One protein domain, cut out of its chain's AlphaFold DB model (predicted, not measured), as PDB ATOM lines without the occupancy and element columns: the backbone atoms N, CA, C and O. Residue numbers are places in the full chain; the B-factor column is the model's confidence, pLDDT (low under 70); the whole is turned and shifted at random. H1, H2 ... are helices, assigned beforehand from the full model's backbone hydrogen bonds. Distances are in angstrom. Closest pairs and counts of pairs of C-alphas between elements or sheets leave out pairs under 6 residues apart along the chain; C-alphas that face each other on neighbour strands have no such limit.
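This is residues 3 to 70 of the 108 residues of the protein "Lipoxygenase 1" of Colletotrichum orbiculare (strain 104-T / ATCC 96160 / CBS 514.97 / LARS 414 / MAFF 240422) (UniProt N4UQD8). Look for a flat U: H1 and H4 cross steeply as one arm, H3 makes the other, and the short H2 lies at the base. The stretch from 42 to 53 runs back inside the U, from H3 to H4. The printed part has 68 residues, all helix in class, with four named helices, H1 to H4, and no named strand; it is compact, with a radius of gyration of the C-alphas of 12.1 A and spans of 32 by 27 by 13 A.

Find C-alpha 3 at (90.713, 109.536, 116.750); H1 runs from there to residue 16, 20.2 A. H2 is residues 23 to 27, H3 32 to 41. H4, residues 54 to 70, spans 23.0 A and ends at (99.673, 114.815, 121.143).

H1 and H4 touch, closest at the C-alphas of Lys 9 and Thr 62, 5.4 A, opposite ways at a steep tilt of 51 degrees. H2 is close to but not clearly touching H4, closest C-alphas Asp 23 and Val 54, 5.4 A. H1 and H3 are apart. In each helix every O i to N i+4 pair is within hydrogen-bond range.

The printed part has no cut; the H3 to H4 link is long, and no printed residue is under 70 in pLDDT.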
ATOM      1  N   PHE A   3      90.223 110.139 117.988       79.75
ATOM      2  CA  PHE A   3      90.713 109.536 116.750       79.75
ATOM      3  C   PHE A   3      92.212 109.210 116.814       79.75
ATOM      4  O   PHE A   3      92.614 108.078 116.566       79.75
ATOM      5  N   LEU A   4      93.038 110.177 117.232       86.44
ATOM      6  CA  LEU A   4      94.490 109.992 117.319       86.44
ATOM      7  C   LEU A   4      94.887 108.945 118.366       86.44
ATOM      8  O   LEU A   4      95.817 108.179 118.139       86.44
ATOM      9  N   TRP A   5      94.154 108.870 119.481       90.12
ATOM     10  CA  TRP A   5      94.348 107.814 120.474       90.12
ATOM     11  C   TRP A   5      94.166 106.419 119.861       90.12
ATOM     12  O   TRP A   5      95.035 105.569 120.028       90.12
ATOM     13  N   GLY A   6      93.076 106.202 119.113       93.25
ATOM     14  CA  GLY A   6      92.806 104.923 118.449       93.25
ATOM     15  C   GLY A   6      93.911 104.523 117.470       93.25
ATOM     16  O   GLY A   6      94.426 103.414 117.553       93.25
ATOM     17  N   VAL A   7      94.352 105.455 116.619       94.56
ATOM     18  CA  VAL A   7      95.423 105.200 115.636       94.56
ATOM     19  C   VAL A   7      96.749 104.840 116.314       94.56
ATOM     20  O   VAL A   7      97.419 103.894 115.898       94.56
ATOM     21  N   VAL A   8      97.133 105.558 117.376       94.44
ATOM     22  CA  VAL A   8      98.349 105.239 118.145       94.44
ATOM     23  C   VAL A   8      98.212 103.875 118.822       94.44
ATOM     24  O   VAL A   8      99.151 103.082 118.771       94.44
ATOM     25  N   LYS A   9      97.043 103.570 119.401       96.44
ATOM     26  CA  LYS A   9      96.774 102.276 120.041       96.44
ATOM     27  C   LYS A   9      96.896 101.120 119.049       96.44
ATOM     28  O   LYS A   9      97.546 100.126 119.366       96.44
ATOM     29  N   ASP A  10      96.347 101.257 117.845       97.06
ATOM     30  CA  ASP A  10      96.426 100.230 116.798       97.06
ATOM     31  C   ASP A  10      97.863 100.008 116.313       97.06
ATOM     32  O   ASP A  10      98.310  98.862 116.186       97.06
ATOM     33  N   LEU A  11      98.626 101.090 116.117       95.75
ATOM     34  CA  LEU A  11     100.048 101.002 115.788       95.75
ATOM     35  C   LEU A  11     100.818 100.252 116.882       95.75
ATOM     36  O   LEU A  11     101.523  99.284 116.589       95.75
ATOM     37  N   ILE A  12     100.659 100.656 118.143       96.88
ATOM     38  CA  ILE A  12     101.361 100.044 119.276       96.88
ATOM     39  C   ILE A  12     100.973  98.584 119.445       96.88
ATOM     40  O   ILE A  12     101.846  97.738 119.645       96.88
ATOM     41  N   LYS A  13      99.688  98.265 119.283       97.38
ATOM     42  CA  LYS A  13      99.199  96.891 119.276       97.38
ATOM     43  C   LYS A  13      99.898  96.066 118.201       97.38
ATOM     44  O   LYS A  13     100.430  95.010 118.530       97.38
ATOM     45  N   SER A  14      99.975  96.555 116.962       97.56
ATOM     46  CA  SER A  14     100.645  95.831 115.874       97.56
ATOM     47  C   SER A  14     102.128  95.558 116.161       97.56
ATOM     48  O   SER A  14     102.608  94.451 115.911       97.56
ATOM     49  N   ILE A  15     102.839  96.524 116.756       96.94
ATOM     50  CA  ILE A  15     104.262  96.405 117.096       96.94
ATOM     51  C   ILE A  15     104.456  95.432 118.261       96.94
ATOM     52  O   ILE A  15     105.238  94.488 118.146       96.94
ATOM     53  N   LEU A  16     103.740  95.614 119.373       95.88
ATOM     54  CA  LEU A  16     103.889  94.763 120.557       95.88
ATOM     55  C   LEU A  16     103.493  93.319 120.264       95.88
ATOM     56  O   LEU A  16     104.190  92.396 120.687       95.88
ATOM     57  N   GLN A  17     102.452  93.111 119.454       95.81
ATOM     58  CA  GLN A  17     102.037  91.781 119.022       95.81
ATOM     59  C   GLN A  17     103.065  91.086 118.130       95.81
ATOM     60  O   GLN A  17     102.909  89.896 117.884       95.81
ATOM     61  N   THR A  18     104.137  91.731 117.658       96.94
ATOM     62  CA  THR A  18     105.250  90.998 117.024       96.94
ATOM     63  C   THR A  18     105.991  90.100 118.021       96.94
ATOM     64  O   THR A  18     106.447  89.025 117.628       96.94
ATOM     65  N   ARG A  19     106.019  90.473 119.312       95.62
ATOM     66  CA  ARG A  19     106.733  89.767 120.391       95.62
ATOM     67  C   ARG A  19     105.809  89.182 121.460       95.62
ATOM     68  O   ARG A  19     105.971  88.015 121.817       95.62
ATOM     69  N   TYR A  20     104.866  89.974 121.958       96.19
ATOM     70  CA  TYR A  20     103.926  89.611 123.016       96.19
ATOM     71  C   TYR A  20     102.659  89.020 122.391       96.19
ATOM     72  O   TYR A  20     101.704  89.725 122.069       96.19
ATOM     73  N   LYS A  21     102.694  87.707 122.133       95.88
ATOM     74  CA  LYS A  21     101.608  86.957 121.470       95.88
ATOM     75  C   LYS A  21     100.483  86.534 122.419       95.88
ATOM     76  O   LYS A  21      99.396  86.216 121.950       95.88
ATOM     77  N   SER A  22     100.752  86.516 123.719       96.38
ATOM     78  CA  SER A  22      99.824  86.120 124.776       96.38
ATOM     79  C   SER A  22     100.198  86.812 126.083       96.38
ATOM     80  O   SER A  22     101.332  87.271 126.244       96.38
ATOM     81  N   ASP A  23      99.249  86.845 127.015       96.81
ATOM     82  CA  ASP A  23      99.442  87.412 128.353       96.81
ATOM     83  C   ASP A  23     100.522  86.656 129.139       96.81
ATOM     84  O   ASP A  23     101.350  87.279 129.791       96.81
ATOM     85  N   ASP A  24     100.636  85.339 128.944       96.62
ATOM     86  CA  ASP A  24     101.710  84.515 129.518       96.62
ATOM     87  C   ASP A  24     103.118  85.041 129.172       96.62
ATOM     88  O   ASP A  24     104.013  85.054 130.014       96.62
ATOM     89  N   ILE A  25     103.331  85.563 127.957       95.94
ATOM     90  CA  ILE A  25     104.630  86.145 127.582       95.94
ATOM     91  C   ILE A  25     104.884  87.457 128.338       95.94
ATOM     92  O   ILE A  25     106.036  87.772 128.624       95.94
ATOM     93  N   VAL A  26     103.834  88.224 128.649       95.25
ATOM     94  CA  VAL A  26     103.933  89.465 129.434       95.25
ATOM     95  C   VAL A  26     104.234  89.144 130.897       95.25
ATOM     96  O   VAL A  26     105.129  89.753 131.475       95.25
ATOM     97  N   GLU A  27     103.542  88.160 131.475       93.50
ATOM     98  CA  GLU A  27     103.747  87.725 132.862       93.50
ATOM     99  C   GLU A  27     105.146  87.146 133.095       93.50
ATOM    100  O   GLU A  27     105.766  87.401 134.127       93.50
ATOM    101  N   ASN A  28     105.674  86.412 132.113       94.62
ATOM    102  CA  ASN A  28     107.019  85.842 132.166       94.62
ATOM    103  C   ASN A  28     108.118  86.812 131.679       94.62
ATOM    104  O   ASN A  28     109.295  86.438 131.626       94.62
ATOM    105  N   ASP A  29     107.779  88.055 131.318       95.50
ATOM    106  CA  ASP A  29     108.766  89.059 130.930       95.50
ATOM    107  C   ASP A  29     109.560  89.536 132.154       95.50
ATOM    108  O   ASP A  29     109.020  90.013 133.151       95.50
ATOM    109  N   LYS A  30     110.889  89.436 132.077       95.06
ATOM    110  CA  LYS A  30     111.784  89.794 133.188       95.06
ATOM    111  C   LYS A  30     111.787  91.298 133.503       95.06
ATOM    112  O   LYS A  30     112.148  91.706 134.615       95.06
ATOM    113  N   TYR A  31     111.471  92.133 132.523       95.69
ATOM    114  CA  TYR A  31     111.659  93.576 132.587       95.69
ATOM    115  C   TYR A  31     110.352  94.310 132.862       95.69
ATOM    116  O   TYR A  31     110.374  95.254 133.650       95.69
ATOM    117  N   THR A  32     109.226  93.859 132.306       94.75
ATOM    118  CA  THR A  32     107.917  94.511 132.456       94.75
ATOM    119  C   THR A  32     107.532  94.760 133.924       94.75
ATOM    120  O   THR A  32     107.263  95.915 134.268       94.75
ATOM    121  N   PRO A  33     107.600  93.777 134.850       94.25
ATOM    122  CA  PRO A  33     107.267  94.014 136.257       94.25
ATOM    123  C   PRO A  33     108.220  95.000 136.944       94.25
ATOM    124  O   PRO A  33     107.799  95.813 137.767       94.25
ATOM    125  N   ASN A  34     109.510  94.952 136.599       95.62
ATOM    126  CA  ASN A  34     110.516  95.860 137.150       95.62
ATOM    127  C   ASN A  34     110.315  97.291 136.655       95.62
ATOM    128  O   ASN A  34     110.420  98.220 137.448       95.62
ATOM    129  N   TRP A  35     109.982  97.460 135.379       97.19
ATOM    130  CA  TRP A  35     109.656  98.746 134.782       97.19
ATOM    131  C   TRP A  35     108.403  99.363 135.414       97.19
ATOM    132  O   TRP A  35     108.455 100.501 135.879       97.19
ATOM    133  N   CYS A  36     107.313  98.593 135.539       96.75
ATOM    134  CA  CYS A  36     106.100  99.027 136.237       96.75
ATOM    135  C   CYS A  36     106.400  99.447 137.683       96.75
ATOM    136  O   CYS A  36     105.956 100.503 138.131       96.75
ATOM    137  N   ARG A  37     107.176  98.640 138.421       96.81
ATOM    138  CA  ARG A  37     107.575  98.952 139.800       96.81
ATOM    139  C   ARG A  37     108.383 100.244 139.869       96.81
ATOM    140  O   ARG A  37     108.055 101.097 140.686       96.81
ATOM    141  N   GLU A  38     109.392 100.394 139.017       98.12
ATOM    142  CA  GLU A  38     110.273 101.562 139.011       98.12
ATOM    143  C   GLU A  38     109.494 102.856 138.758       98.12
ATOM    144  O   GLU A  38     109.674 103.827 139.488       98.12
ATOM    145  N   ILE A  39     108.561 102.857 137.801       97.50
ATOM    146  CA  ILE A  39     107.707 104.025 137.531       97.50
ATOM    147  C   ILE A  39     106.824 104.363 138.738       97.50
ATOM    148  O   ILE A  39     106.692 105.534 139.100       97.50
ATOM    149  N   ARG A  40     106.233 103.354 139.387       97.88
ATOM    150  CA  ARG A  40     105.351 103.571 140.542       97.88
ATOM    151  C   ARG A  40     106.099 104.085 141.765       97.88
ATOM    152  O   ARG A  40     105.565 104.923 142.481       97.88
ATOM    153  N   THR A  41     107.312 103.587 142.011       97.06
ATOM    154  CA  THR A  41     108.088 103.933 143.207       97.06
ATOM    155  C   THR A  41     109.107 105.032 142.937       97.06
ATOM    156  O   THR A  41     108.968 106.127 143.469       97.06
ATOM    157  N   GLY A  42     110.113 104.769 142.098       97.50
ATOM    158  CA  GLY A  42     111.181 105.722 141.785       97.50
ATOM    159  C   GLY A  42     110.675 106.915 140.975       97.50
ATOM    160  O   GLY A  42     111.089 108.044 141.215       97.50
ATOM    161  N   GLY A  43     109.725 106.674 140.068       95.25
ATOM    162  CA  GLY A  43     109.027 107.715 139.311       95.25
ATOM    163  C   GLY A  43     107.854 108.368 140.049       95.25
ATOM    164  O   GLY A  43     107.319 109.355 139.557       95.25
ATOM    165  N   GLN A  44     107.454 107.837 141.211       97.12
ATOM    166  CA  GLN A  44     106.344 108.335 142.038       97.12
ATOM    167  C   GLN A  44     104.991 108.448 141.306       97.12
ATOM    168  O   GLN A  44     104.152 109.279 141.653       97.12
ATOM    169  N   ILE A  45     104.748 107.597 140.305       96.62
ATOM    170  CA  ILE A  45     103.466 107.531 139.591       96.62
ATOM    171  C   ILE A  45     102.695 106.304 140.083       96.62
ATOM    172  O   ILE A  45     102.610 105.289 139.395       96.62
ATOM    173  N   GLU A  46     102.148 106.364 141.299       96.00
ATOM    174  CA  GLU A  46     101.506 105.206 141.952       96.00
ATOM    175  C   GLU A  46     100.355 104.590 141.139       96.00
ATOM    176  O   GLU A  46     100.118 103.379 141.231       96.00
ATOM    177  N   SER A  47      99.680 105.420 140.335       95.31
ATOM    178  CA  SER A  47      98.585 105.058 139.429       95.31
ATOM    179  C   SER A  47      99.036 104.340 138.154       95.31
ATOM    180  O   SER A  47      98.187 103.843 137.411       95.31
ATOM    181  N   PHE A  48     100.342 104.270 137.880       96.62
ATOM    182  CA  PHE A  48     100.860 103.514 136.746       96.62
ATOM    183  C   PHE A  48     100.528 102.020 136.917       96.62
ATOM    184  O   PHE A  48     100.668 101.488 138.023       96.62
ATOM    185  N   PRO A  49     100.070 101.320 135.864       94.19
ATOM    186  CA  PRO A  49      99.565  99.962 136.006       94.19
ATOM    187  C   PRO A  49     100.677  98.948 136.293       94.19
ATOM    188  O   PRO A  49     101.786  99.037 135.763       94.19
ATOM    189  N   THR A  50     100.339  97.913 137.062       94.25
ATOM    190  CA  THR A  50     101.074  96.641 137.036       94.25
ATOM    191  C   THR A  50     100.527  95.832 135.866       94.25
ATOM    192  O   THR A  50      99.415  95.318 135.948       94.25
ATOM    193  N   THR A  51     101.265  95.785 134.760       91.06
ATOM    194  CA  THR A  51     100.782  95.147 133.526       91.06
ATOM    195  C   THR A  51     100.988  93.630 133.575       91.06
ATOM    196  O   THR A  51     102.101  93.162 133.804       91.06
ATOM    197  N   THR A  52      99.913  92.867 133.377       93.12
ATOM    198  CA  THR A  52      99.923  91.392 133.285       93.12
ATOM    199  C   THR A  52      99.316  90.884 131.979       93.12
ATOM    200  O   THR A  52      99.416  89.703 131.678       93.12
ATOM    201  N   SER A  53      98.714  91.762 131.170       96.50
ATOM    202  CA  SER A  53      98.171  91.411 129.857       96.50
ATOM    203  C   SER A  53      98.774  92.240 128.731       96.50
ATOM    204  O   SER A  53      99.263  93.359 128.931       96.50
ATOM    205  N   VAL A  54      98.695  91.708 127.509       96.38
ATOM    206  CA  VAL A  54      99.114  92.418 126.293       96.38
ATOM    207  C   VAL A  54      98.324  93.715 126.136       96.38
ATOM    208  O   VAL A  54      98.886  94.736 125.748       96.38
ATOM    209  N   GLU A  55      97.032  93.702 126.463       96.56
ATOM    210  CA  GLU A  55      96.179  94.888 126.367       96.56
ATOM    211  C   GLU A  55      96.623  96.002 127.323       96.56
ATOM    212  O   GLU A  55      96.760  97.149 126.901       96.56
ATOM    213  N   GLN A  56      96.933  95.669 128.578       96.25
ATOM    214  CA  GLN A  56      97.432  96.651 129.543       96.25
ATOM    215  C   GLN A  56      98.785  97.230 129.123       96.25
ATOM    216  O   GLN A  56      99.026  98.425 129.297       96.25
ATOM    217  N   LEU A  57      99.659  96.401 128.544       96.25
ATOM    218  CA  LEU A  57     100.936  96.860 128.008       96.25
ATOM    219  C   LEU A  57     100.723  97.820 126.828       96.25
ATOM    220  O   LEU A  57     101.330  98.890 126.784       96.25
ATOM    221  N   VAL A  58      99.809  97.487 125.910       97.50
ATOM    222  CA  VAL A  58      99.411  98.369 124.801       97.50
ATOM    223  C   VAL A  58      98.892  99.708 125.321       97.50
ATOM    224  O   VAL A  58      99.314 100.750 124.819       97.50
ATOM    225  N   ASP A  59      98.026  99.711 126.331       96.81
ATOM    226  CA  ASP A  59      97.479 100.946 126.898       96.81
ATOM    227  C   ASP A  59      98.546 101.792 127.600       96.81
ATOM    228  O   ASP A  59      98.582 103.010 127.408       96.81
ATOM    229  N   ALA A  60      99.467 101.165 128.338       96.62
ATOM    230  CA  ALA A  60     100.582 101.863 128.974       96.62
ATOM    231  C   ALA A  60     101.476 102.567 127.937       96.62
ATOM    232  O   ALA A  60     101.739 103.765 128.054       96.62
ATOM    233  N   PHE A  61     101.884 101.862 126.875       96.25
ATOM    234  CA  PHE A  61     102.696 102.448 125.802       96.25
ATOM    235  C   PHE A  61     101.938 103.508 124.993       96.25
ATOM    236  O   PHE A  61     102.515 104.540 124.635       96.25
ATOM    237  N   THR A  62     100.644 103.294 124.741       96.38
ATOM    238  CA  THR A  62      99.778 104.285 124.080       96.38
ATOM    239  C   THR A  62      99.735 105.575 124.892       96.38
ATOM    240  O   THR A  62      99.920 106.654 124.328       96.38
ATOM    241  N   MET A  63      99.575 105.476 126.215       94.56
ATOM    242  CA  MET A  63      99.589 106.634 127.107       94.56
ATOM    243  C   MET A  63     100.941 107.359 127.081       94.56
ATOM    244  O   MET A  63     100.966 108.581 126.948       94.56
ATOM    245  N   CYS A  64     102.067 106.637 127.131       95.31
ATOM    246  CA  CYS A  64     103.399 107.245 127.054       95.31
ATOM    247  C   CYS A  64     103.586 108.081 125.776       95.31
ATOM    248  O   CYS A  64     104.028 109.228 125.845       95.31
ATOM    249  N   ILE A  65     103.209 107.538 124.615       93.38
ATOM    250  CA  ILE A  65     103.316 108.251 123.331       93.38
ATOM    251  C   ILE A  65     102.329 109.415 123.267       93.38
ATOM    252  O   ILE A  65     102.679 110.496 122.792       93.38
ATOM    253  N   HIS A  66     101.110 109.215 123.771       89.50
ATOM    254  CA  HIS A  66     100.097 110.259 123.824       89.50
ATOM    255  C   HIS A  66     100.570 111.476 124.630       89.50
ATOM    256  O   HIS A  66     100.395 112.612 124.187       89.50
ATOM    257  N   ILE A  67     101.210 111.243 125.779       88.88
ATOM    258  CA  ILE A  67     101.784 112.304 126.612       88.88
ATOM    259  C   ILE A  67     102.926 113.007 125.871       88.88
ATOM    260  O   ILE A  67     102.949 114.234 125.796       88.88
ATOM    261  N   ALA A  68     103.850 112.238 125.288       86.31
ATOM    262  CA  ALA A  68     105.066 112.776 124.684       86.31
ATOM    263  C   ALA A  68     104.828 113.611 123.413       86.31
ATOM    264  O   ALA A  68     105.667 114.447 123.081       86.31
ATOM    265  N   SER A  69     103.726 113.395 122.685       85.88
ATOM    266  CA  SER A  69     103.480 114.083 121.409       85.88
ATOM    267  C   SER A  69     102.127 114.807 121.359       85.88
ATOM    268  O   SER A  69     102.142 116.038 121.467       85.88
ATOM    269  N   PRO A  70     100.964 114.133 121.237       78.75
ATOM    270  CA  PRO A  70      99.673 114.815 121.143       78.75
ATOM    271  C   PRO A  70      99.388 115.785 122.288       78.75
ATOM    272  O   PRO A  70      98.938 116.900 122.040       78.75
TER     273      PRO A  70